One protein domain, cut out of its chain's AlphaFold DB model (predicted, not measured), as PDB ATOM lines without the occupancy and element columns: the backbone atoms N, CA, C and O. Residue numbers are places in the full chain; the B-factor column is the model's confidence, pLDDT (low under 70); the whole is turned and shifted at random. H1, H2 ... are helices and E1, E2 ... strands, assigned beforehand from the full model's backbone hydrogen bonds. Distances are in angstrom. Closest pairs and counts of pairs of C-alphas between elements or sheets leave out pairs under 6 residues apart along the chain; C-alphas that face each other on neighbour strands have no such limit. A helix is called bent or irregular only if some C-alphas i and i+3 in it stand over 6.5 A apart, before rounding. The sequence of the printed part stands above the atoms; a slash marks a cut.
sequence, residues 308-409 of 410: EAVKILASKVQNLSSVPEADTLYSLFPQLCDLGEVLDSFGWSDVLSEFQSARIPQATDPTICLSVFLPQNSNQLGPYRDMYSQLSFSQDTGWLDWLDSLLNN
ATOM      1  N   GLU A 308       0.058 -48.471  -1.091       98.38
ATOM      2  CA  GLU A 308       0.473 -48.389   0.315       98.38
ATOM      3  C   GLU A 308       1.969 -48.689   0.501       98.38
ATOM      4  O   GLU A 308       2.656 -47.955   1.216       98.38
ATOM      5  N   ALA A 309       2.511 -49.688  -0.205       98.44
ATOM      6  CA  ALA A 309       3.940 -49.997  -0.183       98.44
ATOM      7  C   ALA A 309       4.794 -48.806  -0.663       98.44
ATOM      8  O   ALA A 309       5.787 -48.454  -0.020       98.44
ATOM      9  N   VAL A 310       4.375 -48.124  -1.738       98.50
ATOM     10  CA  VAL A 310       5.056 -46.921  -2.251       98.50
ATOM     11  C   VAL A 310       4.974 -45.751  -1.263       98.50
ATOM     12  O   VAL A 310       5.969 -45.053  -1.067       98.50
ATOM     13  N   LYS A 311       3.849 -45.549  -0.564       97.50
ATOM     14  CA  LYS A 311       3.749 -44.517   0.492       97.50
ATOM     15  C   LYS A 311       4.710 -44.778   1.651       97.50
ATOM     16  O   LYS A 311       5.317 -43.846   2.181       97.50
ATOM     17  N   ILE A 312       4.861 -46.039   2.052       97.19
ATOM     18  CA  ILE A 312       5.804 -46.426   3.107       97.19
ATOM     19  C   ILE A 312       7.243 -46.222   2.615       97.19
ATOM     20  O   ILE A 312       8.047 -45.639   3.347       97.19
ATOM     21  N   LEU A 313       7.547 -46.599   1.368       97.44
ATOM     22  CA  LEU A 313       8.830 -46.326   0.712       97.44
ATOM     23  C   LEU A 313       9.161 -44.829   0.723       97.44
ATOM     24  O   LEU A 313      10.244 -44.455   1.170       97.44
ATOM     25  N   ALA A 314       8.222 -43.961   0.337       96.75
ATOM     26  CA  ALA A 314       8.413 -42.507   0.311       96.75
ATOM     27  C   ALA A 314       8.875 -41.939   1.665       96.75
ATOM     28  O   ALA A 314       9.698 -41.026   1.727       96.75
ATOM     29  N   SER A 315       8.408 -42.517   2.778       94.56
ATOM     30  CA  SER A 315       8.825 -42.096   4.124       94.56
ATOM     31  C   SER A 315      10.292 -42.412   4.459       94.56
ATOM     32  O   SER A 315      10.837 -41.854   5.413       94.56
ATOM     33  N   LYS A 316      10.933 -43.304   3.693       94.38
ATOM     34  CA  LYS A 316      12.290 -43.821   3.930       94.38
ATOM     35  C   LYS A 316      13.350 -43.200   3.022       94.38
ATOM     36  O   LYS A 316      14.514 -43.181   3.406       94.38
ATOM     37  N   VAL A 317      12.963 -42.652   1.870       91.81
ATOM     38  CA  VAL A 317      13.858 -42.164   0.792       91.81
ATOM     39  C   VAL A 317      14.683 -40.909   1.164       91.81
ATOM     40  O   VAL A 317      15.408 -40.340   0.357       91.81
ATOM     41  N   GLN A 318      14.686 -40.481   2.426       81.50
ATOM     42  CA  GLN A 318      15.373 -39.262   2.861       81.50
ATOM     43  C   GLN A 318      16.794 -39.528   3.385       81.50
ATOM     44  O   GLN A 318      17.006 -40.405   4.218       81.50
ATOM     45  N   ASN A 319      17.751 -38.672   3.004       70.50
ATOM     46  CA  ASN A 319      19.127 -38.638   3.537       70.50
ATOM     47  C   ASN A 319      19.940 -39.938   3.360       70.50
ATOM     48  O   ASN A 319      20.826 -40.236   4.164       70.50
ATOM     49  N   LEU A 320      19.657 -40.707   2.311       87.50
ATOM     50  CA  LEU A 320      20.473 -41.849   1.911       87.50
ATOM     51  C   LEU A 320      21.843 -41.385   1.388       87.50
ATOM     52  O   LEU A 320      21.939 -40.419   0.636       87.50
ATOM     53  N   SER A 321      22.913 -42.081   1.782       87.62
ATOM     54  CA  SER A 321      24.303 -41.668   1.517       87.62
ATOM     55  C   SER A 321      24.968 -42.348   0.319       87.62
ATOM     56  O   SER A 321      26.103 -42.017  -0.014       87.62
ATOM     57  N   SER A 322      24.315 -43.336  -0.288       89.94
ATOM     58  CA  SER A 322      24.857 -44.118  -1.401       89.94
ATOM     59  C   SER A 322      23.736 -44.703  -2.250       89.94
ATOM     60  O   SER A 322      22.659 -44.992  -1.728       89.94
ATOM     61  N   VAL A 323      24.022 -44.921  -3.531       91.25
ATOM     62  CA  VAL A 323      23.199 -45.747  -4.421       91.25
ATOM     63  C   VAL A 323      23.622 -47.206  -4.214       91.25
ATOM     64  O   VAL A 323      24.821 -47.480  -4.286       91.25
ATOM     65  N   PRO A 324      22.702 -48.124  -3.872       91.88
ATOM     66  CA  PRO A 324      23.046 -49.526  -3.702       91.88
ATOM     67  C   PRO A 324      23.245 -50.222  -5.051       91.88
ATOM     68  O   PRO A 324      22.820 -49.738  -6.101       91.88
ATOM     69  N   GLU A 325      23.869 -51.393  -4.995       84.56
ATOM     70  CA  GLU A 325      23.873 -52.342  -6.104       84.56
ATOM     71  C   GLU A 325      22.732 -53.350  -5.906       84.56
ATOM     72  O   GLU A 325      22.371 -53.677  -4.774       84.56
ATOM     73  N   ALA A 326      22.173 -53.827  -7.013       92.00
ATOM     74  CA  ALA A 326      21.241 -54.947  -7.067       92.00
ATOM     75  C   ALA A 326      21.795 -55.962  -8.072       92.00
ATOM     76  O   ALA A 326      22.341 -55.571  -9.109       92.00
ATOM     77  N   ASP A 327      21.685 -57.248  -7.750       93.81
ATOM     78  CA  ASP A 327      22.267 -58.329  -8.547       93.81
ATOM     79  C   ASP A 327      21.452 -58.559  -9.828       93.81
ATOM     80  O   ASP A 327      22.004 -58.843 -10.897       93.81
ATOM     81  N   THR A 328      20.129 -58.409  -9.735       96.69
ATOM     82  CA  THR A 328      19.200 -58.600 -10.843       96.69
ATOM     83  C   THR A 328      18.992 -57.302 -11.615       96.69
ATOM     84  O   THR A 328      18.409 -56.331 -11.119       96.69
ATOM     85  N   LEU A 329      19.416 -57.317 -12.880       95.50
ATOM     86  CA  LEU A 329      19.252 -56.220 -13.826       95.50
ATOM     87  C   LEU A 329      18.336 -56.624 -14.988       95.50
ATOM     88  O   LEU A 329      18.606 -57.600 -15.685       95.50
ATOM     89  N   TYR A 330      17.287 -55.836 -15.219       95.44
ATOM     90  CA  TYR A 330      16.306 -56.049 -16.283       95.44
ATOM     91  C   TYR A 330      16.594 -55.245 -17.549       95.44
ATOM     92  O   TYR A 330      16.300 -55.711 -18.645       95.44
ATOM     93  N   SER A 331      17.179 -54.053 -17.411       93.31
ATOM     94  CA  SER A 331      17.628 -53.233 -18.539       93.31
ATOM     95  C   SER A 331      18.847 -52.401 -18.152       93.31
ATOM     96  O   SER A 331      19.028 -52.041 -16.990       93.31
ATOM     97  N   LEU A 332      19.700 -52.103 -19.136       89.38
ATOM     98  CA  LEU A 332      20.849 -51.201 -18.990       89.38
ATOM     99  C   LEU A 332      20.516 -49.755 -19.383       89.38
ATOM    100  O   LEU A 332      21.225 -48.837 -18.968       89.38
ATOM    101  N   PHE A 333      19.483 -49.562 -20.204       85.12
ATOM    102  CA  PHE A 333      19.101 -48.279 -20.787       85.12
ATOM    103  C   PHE A 333      17.568 -48.232 -20.939       85.12
ATOM    104  O   PHE A 333      17.067 -48.763 -21.928       85.12
ATOM    105  N   PRO A 334      16.825 -47.646 -19.981       89.12
ATOM    106  CA  PRO A 334      17.283 -47.129 -18.684       89.12
ATOM    107  C   PRO A 334      17.803 -48.242 -17.760       89.12
ATOM    108  O   PRO A 334      17.471 -49.412 -17.936       89.12
ATOM    109  N   GLN A 335      18.632 -47.896 -16.763       93.25
ATOM    110  CA  GLN A 335      19.108 -48.889 -15.794       93.25
ATOM    111  C   GLN A 335      17.971 -49.290 -14.845       93.25
ATOM    112  O   GLN A 335      17.649 -48.554 -13.912       93.25
ATOM    113  N   LEU A 336      17.387 -50.460 -15.097       96.00
ATOM    114  CA  LEU A 336      16.266 -51.025 -14.350       96.00
ATOM    115  C   LEU A 336      16.732 -52.261 -13.583       96.00
ATOM    116  O   LEU A 336      17.159 -53.240 -14.195       96.00
ATOM    117  N   CYS A 337      16.634 -52.232 -12.258       97.25
ATOM    118  CA  CYS A 337      17.012 -53.342 -11.382       97.25
ATOM    119  C   CYS A 337      15.838 -53.815 -10.526       97.25
ATOM    120  O   CYS A 337      14.824 -53.124 -10.440       97.25
ATOM    121  N   ASP A 338      15.966 -54.976  -9.884       98.38
ATOM    122  CA  ASP A 338      14.927 -55.472  -8.980       98.38
ATOM    123  C   ASP A 338      14.782 -54.582  -7.739       98.38
ATOM    124  O   ASP A 338      15.716 -54.396  -6.960       98.38
ATOM    125  N   LEU A 339      13.585 -54.023  -7.556       98.44
ATOM    126  CA  LEU A 339      13.268 -53.145  -6.436       98.44
ATOM    127  C   LEU A 339      13.432 -53.863  -5.097       98.44
ATOM    128  O   LEU A 339      13.889 -53.255  -4.135       98.44
ATOM    129  N   GLY A 340      13.061 -55.135  -5.001       98.19
ATOM    130  CA  GLY A 340      13.107 -55.844  -3.731       98.19
ATOM    131  C   GLY A 340      14.540 -56.070  -3.246       98.19
ATOM    132  O   GLY A 340      14.814 -55.869  -2.063       98.19
ATOM    133  N   GLU A 341      15.473 -56.355  -4.157       98.06
ATOM    134  CA  GLU A 341      16.911 -56.417  -3.850       98.06
ATOM    135  C   GLU A 341      17.463 -55.055  -3.402       98.06
ATOM    136  O   GLU A 341      18.224 -54.978  -2.435       98.06
ATOM    137  N   VAL A 342      17.024 -53.962  -4.036       97.44
ATOM    138  CA  VAL A 342      17.374 -52.596  -3.609       97.44
ATOM    139  C   VAL A 342      16.901 -52.337  -2.177       97.44
ATOM    140  O   VAL A 342      17.677 -51.859  -1.346       97.44
ATOM    141  N   LEU A 343      15.653 -52.685  -1.858       97.06
ATOM    142  CA  LEU A 343      15.087 -52.519  -0.516       97.06
ATOM    143  C   LEU A 343      15.810 -53.384   0.528       97.06
ATOM    144  O   LEU A 343      16.067 -52.912   1.641       97.06
ATOM    145  N   ASP A 344      16.168 -54.618   0.176       96.62
ATOM    146  CA  ASP A 344      16.931 -55.521   1.042       96.62
ATOM    147  C   ASP A 344      18.335 -54.973   1.333       96.62
ATOM    148  O   ASP A 344      18.765 -54.956   2.488       96.62
ATOM    149  N   SER A 345      19.007 -54.399   0.326       95.69
ATOM    150  CA  SER A 345      20.331 -53.781   0.490       95.69
ATOM    151  C   SER A 345      20.333 -52.625   1.504       95.69
ATOM    152  O   SER A 345      21.302 -52.434   2.246       95.69
ATOM    153  N   PHE A 346      19.226 -51.878   1.592       94.38
ATOM    154  CA  PHE A 346      19.037 -50.824   2.586       94.38
ATOM    155  C   PHE A 346      18.641 -51.361   3.971       94.38
ATOM    156  O   PHE A 346      18.595 -50.601   4.943       94.38
ATOM    157  N   GLY A 347      18.329 -52.655   4.089       94.69
ATOM    158  CA  GLY A 347      17.769 -53.266   5.292       94.69
ATOM    159  C   GLY A 347      16.312 -52.869   5.553       94.69
ATOM    160  O   GLY A 347      15.841 -52.954   6.692       94.69
ATOM    161  N   TRP A 348      15.582 -52.418   4.529       95.44
ATOM    162  CA  TRP A 348      14.197 -51.943   4.625       95.44
ATOM    163  C   TRP A 348      13.188 -53.094   4.564       95.44
ATOM    164  O   TRP A 348      12.265 -53.110   3.750       95.44
ATOM    165  N   SER A 349      13.369 -54.072   5.453       96.00
ATOM    166  CA  SER A 349      12.538 -55.284   5.522       96.00
ATOM    167  C   SER A 349      11.041 -55.005   5.714       96.00
ATOM    168  O   SER A 349      10.214 -55.773   5.228       96.00
ATOM    169  N   ASP A 350      10.682 -53.900   6.374       95.94
ATOM    170  CA  ASP A 350       9.295 -53.459   6.514       95.94
ATOM    171  C   ASP A 350       8.704 -53.047   5.161       95.94
ATOM    172  O   ASP A 350       7.661 -53.566   4.775       95.94
ATOM    173  N   VAL A 351       9.410 -52.209   4.397       97.56
ATOM    174  CA  VAL A 351       8.995 -51.793   3.043       97.56
ATOM    175  C   VAL A 351       8.938 -52.989   2.089       97.56
ATOM    176  O   VAL A 351       7.952 -53.166   1.375       97.56
ATOM    177  N   LEU A 352       9.974 -53.836   2.098       98.31
ATOM    178  CA  LEU A 352      10.058 -55.025   1.249       98.31
ATOM    179  C   LEU A 352       8.865 -55.961   1.474       98.31
ATOM    180  O   LEU A 352       8.273 -56.443   0.508       98.31
ATOM    181  N   SER A 353       8.475 -56.178   2.734       98.19
ATOM    182  CA  SER A 353       7.356 -57.062   3.069       98.19
ATOM    183  C   SER A 353       6.015 -56.584   2.500       98.19
ATOM    184  O   SER A 353       5.191 -57.406   2.092       98.19
ATOM    185  N   GLU A 354       5.816 -55.268   2.385       98.38
ATOM    186  CA  GLU A 354       4.606 -54.687   1.798       98.38
ATOM    187  C   GLU A 354       4.556 -54.938   0.286       98.38
ATOM    188  O   GLU A 354       3.549 -55.450  -0.211       98.38
ATOM    189  N   PHE A 355       5.662 -54.710  -0.436       98.56
ATOM    190  CA  PHE A 355       5.762 -55.041  -1.865       98.56
ATOM    191  C   PHE A 355       5.607 -56.543  -2.127       98.56
ATOM    192  O   PHE A 355       4.864 -56.946  -3.021       98.56
ATOM    193  N   GLN A 356       6.243 -57.388  -1.311       98.50
ATOM    194  CA  GLN A 356       6.075 -58.839  -1.379       98.50
ATOM    195  C   GLN A 356       4.602 -59.244  -1.226       98.50
ATOM    196  O   GLN A 356       4.139 -60.126  -1.950       98.50
ATOM    197  N   SER A 357       3.860 -58.581  -0.328       98.00
ATOM    198  CA  SER A 357       2.430 -58.824  -0.087       98.00
ATOM    199  C   SER A 357       1.502 -58.304  -1.194       98.00
ATOM    200  O   SER A 357       0.367 -58.789  -1.319       98.00
ATOM    201  N   ALA A 358       1.958 -57.309  -1.963       98.31
ATOM    202  CA  ALA A 358       1.258 -56.755  -3.118       98.31
ATOM    203  C   ALA A 358       1.380 -57.659  -4.354       98.31
ATOM    204  O   ALA A 358       0.478 -57.674  -5.193       98.31
ATOM    205  N   ARG A 359       2.468 -58.429  -4.453       98.44
ATOM    206  CA  ARG A 359       2.760 -59.335  -5.569       98.44
ATOM    207  C   ARG A 359       1.861 -60.577  -5.583       98.44
ATOM    208  O   ARG A 359       1.499 -61.133  -4.546       98.44
ATOM    209  N   ILE A 360       1.566 -61.068  -6.783       98.00
ATOM    210  CA  ILE A 360       0.851 -62.314  -7.065       98.00
ATOM    211  C   ILE A 360       1.717 -63.172  -8.002       98.00
ATOM    212  O   ILE A 360       2.052 -62.713  -9.090       98.00
ATOM    213  N   PRO A 361       2.053 -64.419  -7.625       95.81
ATOM    214  CA  PRO A 361       1.922 -64.954  -6.273       95.81
ATOM    215  C   PRO A 361       2.768 -64.143  -5.282       95.81
ATOM    216  O   PRO A 361       3.755 -63.512  -5.662       95.81
ATOM    217  N   GLN A 362       2.393 -64.178  -4.005       94.25
ATOM    218  CA  GLN A 362       3.155 -63.509  -2.953       94.25
ATOM    219  C   GLN A 362       4.613 -63.996  -2.966       94.25
ATOM    220  O   GLN A 362       4.858 -65.202  -3.046       94.25
ATOM    221  N   ALA A 363       5.566 -63.066  -2.915       91.12
ATOM    222  CA  ALA A 363       6.989 -63.387  -2.816       91.12
ATOM    223  C   ALA A 363       7.431 -63.506  -1.352       91.12
ATOM    224  O   ALA A 363       6.828 -62.922  -0.453       91.12
ATOM    225  N   THR A 364       8.503 -64.259  -1.126       91.38
ATOM    226  CA  THR A 364       9.221 -64.317   0.160       91.38
ATOM    227  C   THR A 364      10.699 -63.982   0.020       91.38
ATOM    228  O   THR A 364      11.347 -63.667   1.015       91.38
ATOM    229  N   ASP A 365      11.222 -64.050  -1.204       93.06
ATOM    230  CA  ASP A 365      12.610 -63.744  -1.525       93.06
ATOM    231  C   ASP A 365      12.794 -62.237  -1.782       93.06
ATOM    232  O   ASP A 365      11.814 -61.549  -2.103       93.06
ATOM    233  N   PRO A 366      14.025 -61.707  -1.645       94.50
ATOM    234  CA  PRO A 366      14.332 -60.319  -1.980       94.50
ATOM    235  C   PRO A 366      14.066 -59.974  -3.446       94.50
ATOM    236  O   PRO A 366      13.583 -58.887  -3.717       94.50
ATOM    237  N   THR A 367      14.311 -60.893  -4.381       97.00
ATOM    238  CA  THR A 367      14.016 -60.687  -5.805       97.00
ATOM    239  C   THR A 367      12.510 -60.798  -6.049       97.00
ATOM    240  O   THR A 367      11.953 -61.900  -6.100       97.00
ATOM    241  N   ILE A 368      11.824 -59.661  -6.176       97.38
ATOM    242  CA  ILE A 368      10.351 -59.607  -6.258       97.38
ATOM    243  C   ILE A 368       9.809 -59.517  -7.688       97.38
ATOM    244  O   ILE A 368       8.595 -59.587  -7.883       97.38
ATOM    245  N   CYS A 369      10.668 -59.410  -8.696       97.25
ATOM    246  CA  CYS A 369      10.286 -59.247 -10.096       97.25
ATOM    247  C   CYS A 369       9.472 -57.970 -10.359       97.25
ATOM    248  O   CYS A 369       8.479 -57.998 -11.088       97.25
ATOM    249  N   LEU A 370       9.907 -56.862  -9.759       98.44
ATOM    250  CA  LEU A 370       9.427 -55.505 -10.030       98.44
ATOM    251  C   LEU A 370      10.637 -54.623 -10.259       98.44
ATOM    252  O   LEU A 370      11.516 -54.573  -9.399       98.44
ATOM    253  N   SER A 371      10.699 -53.944 -11.396       98.44
ATOM    254  CA  SER A 371      11.829 -53.078 -11.686       98.44
ATOM    255  C   SER A 371      11.675 -51.691 -11.060       98.44
ATOM    256  O   SER A 371      10.563 -51.214 -10.824       98.44
ATOM    257  N   VAL A 372      12.810 -51.052 -10.783       98.06
ATOM    258  CA  VAL A 372      12.924 -49.635 -10.424       98.06
ATOM    259  C   VAL A 372      14.129 -49.029 -11.133       98.06
ATOM    260  O   VAL A 372      15.148 -49.694 -11.345       98.06
ATOM    261  N   PHE A 373      14.026 -47.759 -11.496       96.81
ATOM    262  CA  PHE A 373      15.107 -46.982 -12.070       96.81
ATOM    263  C   PHE A 373      16.183 -46.671 -11.032       96.81
ATOM    264  O   PHE A 373      15.942 -45.985 -10.033       96.81
ATOM    265  N   LEU A 374      17.395 -47.160 -11.293       96.25
ATOM    266  CA  LEU A 374      18.536 -47.007 -10.396       96.25
ATOM    267  C   LEU A 374      19.839 -46.763 -11.179       96.25
ATOM    268  O   LEU A 374      20.685 -47.658 -11.298       96.25
ATOM    269  N   PRO A 375      20.024 -45.556 -11.741       94.62
ATOM    270  CA  PRO A 375      21.268 -45.190 -12.407       94.62
ATOM    271  C   PRO A 375      22.429 -45.158 -11.404       94.62
ATOM    272  O   PRO A 375      22.267 -44.749 -10.258       94.62
ATOM    273  N   GLN A 376      23.626 -45.540 -11.846       92.88
ATOM    274  CA  GLN A 376      24.835 -45.590 -11.009       92.88
ATOM    275  C   GLN A 376      25.726 -44.350 -11.169       92.88
ATOM    276  O   GLN A 376      26.693 -44.164 -10.433       92.88
ATOM    277  N   ASN A 377      25.452 -43.502 -12.163       92.38
ATOM    278  CA  ASN A 377      26.199 -42.271 -12.420       92.38
ATOM    279  C   ASN A 377      25.359 -41.245 -13.196       92.38
ATOM    280  O   ASN A 377      24.319 -41.567 -13.773       92.38
ATOM    281  N   SER A 378      25.844 -40.003 -13.252       90.50
ATOM    282  CA  SER A 378      25.172 -38.891 -13.938       90.50
ATOM    283  C   SER A 378      24.943 -39.119 -15.434       90.50
ATOM    284  O   SER A 378      23.955 -38.621 -15.965       90.50
ATOM    285  N   ASN A 379      25.781 -39.907 -16.120       89.44
ATOM    286  CA  ASN A 379      25.561 -40.227 -17.537       89.44
ATOM    287  C   ASN A 379      24.381 -41.183 -17.739       89.44
ATOM    288  O   ASN A 379      23.750 -41.146 -18.790       89.44
ATOM    289  N   GLN A 380      24.092 -42.036 -16.754       90.62
ATOM    290  CA  GLN A 380      22.925 -42.917 -16.774       90.62
ATOM    291  C   GLN A 380      21.657 -42.215 -16.288       90.62
ATOM    292  O   GLN A 380      20.578 -42.607 -16.699       90.62
ATOM    293  N   LEU A 381      21.764 -41.192 -15.435       91.38
ATOM    294  CA  LEU A 381      20.613 -40.408 -14.974       91.38
ATOM    295  C   LEU A 381      20.198 -39.334 -15.991       91.38
ATOM    296  O   LEU A 381      19.016 -39.169 -16.282       91.38
ATOM    297  N   GLY A 382      21.173 -38.596 -16.526       90.00
ATOM    298  CA  GLY A 382      20.965 -37.384 -17.321       90.00
ATOM    299  C   GLY A 382      19.960 -37.517 -18.472       90.00
ATOM    300  O   GLY A 382      19.073 -36.670 -18.548       90.00
ATOM    301  N   PRO A 383      20.044 -38.555 -19.331       88.19
ATOM    302  CA  PRO A 383      19.127 -38.722 -20.462       88.19
ATOM    303  C   PRO A 383      17.656 -38.878 -20.069       88.19
ATOM    304  O   PRO A 383      16.785 -38.483 -20.832       88.19
ATOM    305  N   TYR A 384      17.382 -39.426 -18.883       88.69
ATOM    306  CA  TYR A 384      16.027 -39.778 -18.447       88.69
ATOM    307  C   TYR A 384      15.442 -38.799 -17.429       88.69
ATOM    308  O   TYR A 384      14.255 -38.865 -17.117       88.69
ATOM    309  N   ARG A 385      16.270 -37.900 -16.885       89.25
ATOM    310  CA  ARG A 385      15.940 -37.056 -15.731       89.25
ATOM    311  C   ARG A 385      14.657 -36.246 -15.922       89.25
ATOM    312  O   ARG A 385      13.802 -36.241 -15.039       89.25
ATOM    313  N   ASP A 386      14.535 -35.553 -17.052       87.25
ATOM    314  CA  ASP A 386      13.427 -34.621 -17.287       87.25
ATOM    315  C   ASP A 386      12.092 -35.359 -17.425       87.25
ATOM    316  O   ASP A 386      11.099 -34.955 -16.823       87.25
ATOM    317  N   MET A 387      12.072 -36.478 -18.145       84.94
ATOM    318  CA  MET A 387      10.897 -37.342 -18.256       84.94
ATOM    319  C   MET A 387      10.562 -38.011 -16.919       84.94
ATOM    320  O   MET A 387       9.423 -37.937 -16.469       84.94
ATOM    321  N   TYR A 388      11.546 -38.615 -16.241       90.94
ATOM    322  CA  TYR A 388      11.318 -39.303 -14.967       90.94
ATOM    323  C   TYR A 388      10.712 -38.364 -13.917       90.94
ATOM    324  O   TYR A 388       9.839 -38.766 -13.151       90.94
ATOM    325  N   SER A 389      11.108 -37.084 -13.932       92.38
ATOM    326  CA  SER A 389      10.570 -36.058 -13.029       92.38
ATOM    327  C   SER A 389       9.060 -35.810 -13.176       92.38
ATOM    328  O   SER A 389       8.431 -35.251 -12.273       92.38
ATOM    329  N   GLN A 390       8.462 -36.226 -14.295       91.38
ATOM    330  CA  GLN A 390       7.033 -36.071 -14.571       91.38
ATOM    331  C   GLN A 390       6.191 -37.219 -14.003       91.38
ATOM    332  O   GLN A 390       4.982 -37.054 -13.858       91.38
ATOM    333  N   LEU A 391       6.810 -38.351 -13.655       94.38
ATOM    334  CA  LEU A 391       6.112 -39.518 -13.121       94.38
ATOM    335  C   LEU A 391       5.719 -39.307 -11.656       94.38
ATOM    336  O   LEU A 391       6.511 -38.824 -10.839       94.38
ATOM    337  N   SER A 392       4.524 -39.767 -11.295       96.81
ATOM    338  CA  SER A 392       3.981 -39.698  -9.935       96.81
ATOM    339  C   SER A 392       4.898 -40.403  -8.939       96.81
ATOM    340  O   SER A 392       5.084 -39.915  -7.833       96.81
ATOM    341  N   PHE A 393       5.526 -41.522  -9.325       97.62
ATOM    342  CA  PHE A 393       6.471 -42.221  -8.447       97.62
ATOM    343  C   PHE A 393       7.645 -41.316  -8.067       97.62
ATOM    344  O   PHE A 393       7.970 -41.203  -6.888       97.62
ATOM    345  N   SER A 394       8.244 -40.622  -9.038       95.62
ATOM    346  CA  SER A 394       9.331 -39.676  -8.779       95.62
ATOM    347  C   SER A 394       8.881 -38.541  -7.854       95.62
ATOM    348  O   SER A 394       9.568 -38.235  -6.878       95.62
ATOM    349  N   GLN A 395       7.726 -37.936  -8.146       96.12
ATOM    350  CA  GLN A 395       7.202 -36.774  -7.419       96.12
ATOM    351  C   GLN A 395       6.780 -37.104  -5.982       96.12
ATOM    352  O   GLN A 395       7.061 -36.332  -5.067       96.12
ATOM    353  N   ASP A 396       6.141 -38.254  -5.774       97.25
ATOM    354  CA  ASP A 396       5.555 -38.619  -4.482       97.25
ATOM    355  C   ASP A 396       6.579 -39.218  -3.511       97.25
ATOM    356  O   ASP A 396       6.398 -39.150  -2.293       97.25
ATOM    357  N   THR A 397       7.650 -39.826  -4.029       97.19
ATOM    358  CA  THR A 397       8.638 -40.538  -3.201       97.19
ATOM    359  C   THR A 397       9.895 -39.726  -2.909       97.19
ATOM    360  O   THR A 397      10.607 -40.041  -1.956       97.19
ATOM    361  N   GLY A 398      10.198 -38.709  -3.724       95.56
ATOM    362  CA  GLY A 398      11.491 -38.024  -3.693       95.56
ATOM    363  C   GLY A 398      12.650 -38.880  -4.223       95.56
ATOM    364  O   GLY A 398      13.809 -38.551  -3.974       95.56
ATOM    365  N   TRP A 399      12.367 -39.974  -4.946       96.56
ATOM    366  CA  TRP A 399      13.389 -40.882  -5.486       96.56
ATOM    367  C   TRP A 399      14.382 -40.163  -6.397       96.56
ATOM    368  O   TRP A 399      15.591 -40.341  -6.263       96.56
ATOM    369  N   LEU A 400      13.885 -39.305  -7.294       95.06
ATOM    370  CA  LEU A 400      14.748 -38.534  -8.185       95.06
ATOM    371  C   LEU A 400      15.587 -37.502  -7.430       95.06
ATOM    372  O   LEU A 400      16.777 -37.388  -7.703       95.06
ATOM    373  N   ASP A 401      15.000 -36.799  -6.459       94.06
ATOM    374  CA  ASP A 401      15.726 -35.824  -5.633       94.06
ATOM    375  C   ASP A 401      16.879 -36.496  -4.873       94.06
ATOM    376  O   ASP A 401      17.984 -35.950  -4.779       94.06
ATOM    377  N   TRP A 402      16.644 -37.710  -4.364       94.50
ATOM    378  CA  TRP A 402      17.681 -38.535  -3.757       94.50
ATOM    379  C   TRP A 402      18.792 -38.885  -4.761       94.50
ATOM    380  O   TRP A 402      19.963 -38.617  -4.475       94.50
ATOM    381  N   LEU A 403      18.445 -39.421  -5.935       94.19
ATOM    382  CA  LEU A 403      19.419 -39.760  -6.979       94.19
ATOM    383  C   LEU A 403      20.239 -38.537  -7.418       94.19
ATOM    384  O   LEU A 403      21.466 -38.611  -7.499       94.19
ATOM    385  N   ASP A 404      19.589 -37.393  -7.633       92.56
ATOM    386  CA  ASP A 404      20.245 -36.134  -7.992       92.56
ATOM    387  C   ASP A 404      21.239 -35.679  -6.919       92.56
ATOM    388  O   ASP A 404      22.346 -35.240  -7.244       92.56
ATOM    389  N   SER A 405      20.875 -35.810  -5.639       92.06
ATOM    390  CA  SER A 405      21.733 -35.389  -4.528       92.06
ATOM    391  C   SER A 405      23.070 -36.139  -4.476       92.06
ATOM    392  O   SER A 405      24.063 -35.567  -4.018       92.06
ATOM    393  N   LEU A 406      23.101 -37.383  -4.968       91.00
ATOM    394  CA  LEU A 406      24.277 -38.252  -4.958       91.00
ATOM    395  C   LEU A 406      25.043 -38.244  -6.281       91.00
ATOM    396  O   LEU A 406      26.270 -38.259  -6.271       91.00
ATOM    397  N   LEU A 407      24.342 -38.246  -7.416       89.88
ATOM    398  CA  LEU A 407      24.958 -38.473  -8.726       89.88
ATOM    399  C   LEU A 407      25.371 -37.181  -9.435       89.88
ATOM    400  O   LEU A 407      26.236 -37.226 -10.310       89.88
ATOM    401  N   ASN A 408      24.783 -36.038  -9.061       77.44
ATOM    402  CA  ASN A 408      25.050 -34.738  -9.683       77.44
ATOM    403  C   ASN A 408      25.843 -33.764  -8.788       77.44
ATOM    404  O   ASN A 408      26.128 -32.644  -9.218       77.44
ATOM    405  N   ASN A 409      26.260 -34.183  -7.585       58.19
ATOM    406  CA  ASN A 409      27.209 -33.437  -6.751       58.19
ATOM    407  C   ASN A 409      28.634 -34.020  -6.902       58.19
ATOM    408  O   ASN A 409      28.834 -35.179  -6.539       58.19
TER     409      ASN A 409
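What this domain is: This is residues 308 to 409 of the 410 residues of the protein "Peptidase C11 clostripain" of Thermotoga sp. 50_1627 (UniProt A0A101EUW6). Two groups of short helices stand at opposite ends of the domain, with a small three-stranded sheet between them along one side: the hairpin H2 and H3 with H1 beside H3 at one end, and H4 with H6 folded back beside it at the other. H5, packed on H1, bridges the groups away from the sheet, and E3 lies nearest the middle. The printed part has 102 residues, with six named helices and three named strands in the order H1 E1 E2 H2 H3 E3 H4 H5 H6; the class is mostly helix. The sheet's order is E1 E2 E3, antiparallel throughout. The whole is compact, with a radius of gyration of the C-alphas of 13.0 A and spans of 36 by 26 by 24 A.

How they stand to each other: Start at H1, residues 308 to 314, which touches H3, residues 349 to 358; their closest C-alphas, Ala 309 and Glu 354, are 5.1 A apart. They run opposite ways at 35.2 degrees, only just a steep tilt. H1 also touches H5, residues 392 to 397, with the closest C-alphas, Ala 314 and Thr 397, 4.0 A apart. Next find the hairpin of E1, residues 329 to 332, and E2, residues 335 to 338, where N 330 and O 336 are 2.8 A apart, within hydrogen-bond range. On E2's other side is E3, residues 371 to 373, with N 372 and O 337 at 2.9 A. H2, residues 339 to 345, only grazes the sheet with residues 339 to 342. It forms a helical hairpin with H3, at a shallow tilt of 20 degrees; the closest C-alphas, Leu 343 and Leu 352, are 5.9 A apart. H4, residues 378 to 388, only grazes the sheet with residues 380 to 388. It touches H6, residues 399 to 407, at Ser 378 and Leu 407, whose C-alphas are the closest at 5.2 A. Every O i to N i+4 pair is within hydrogen-bond range in H1, H2, H3, H5 and H6; H4 has 3 of 7, beside 5 of 8 O i to N i+3 pairs.

Where its parts are: Find C-alpha 308 at (0.473, -48.389, 0.315), where H1 begins. H3 runs 14.3 A and H4 13.9 A; H4 is irregular, with C-alphas 383 and 386 7.7 A apart. H6 runs 12.3 A to C-alpha 407 at (24.958, -38.473, -8.726).

The domain as a whole: The two C-alphas farthest apart, Pro 361 and Asn 409, are 40.4 A apart. The printed part has no cut. The links H1 to E1 and H3 to E3 are long. Mean pLDDT of the printed part is 93.5, and residue 409 is under 70.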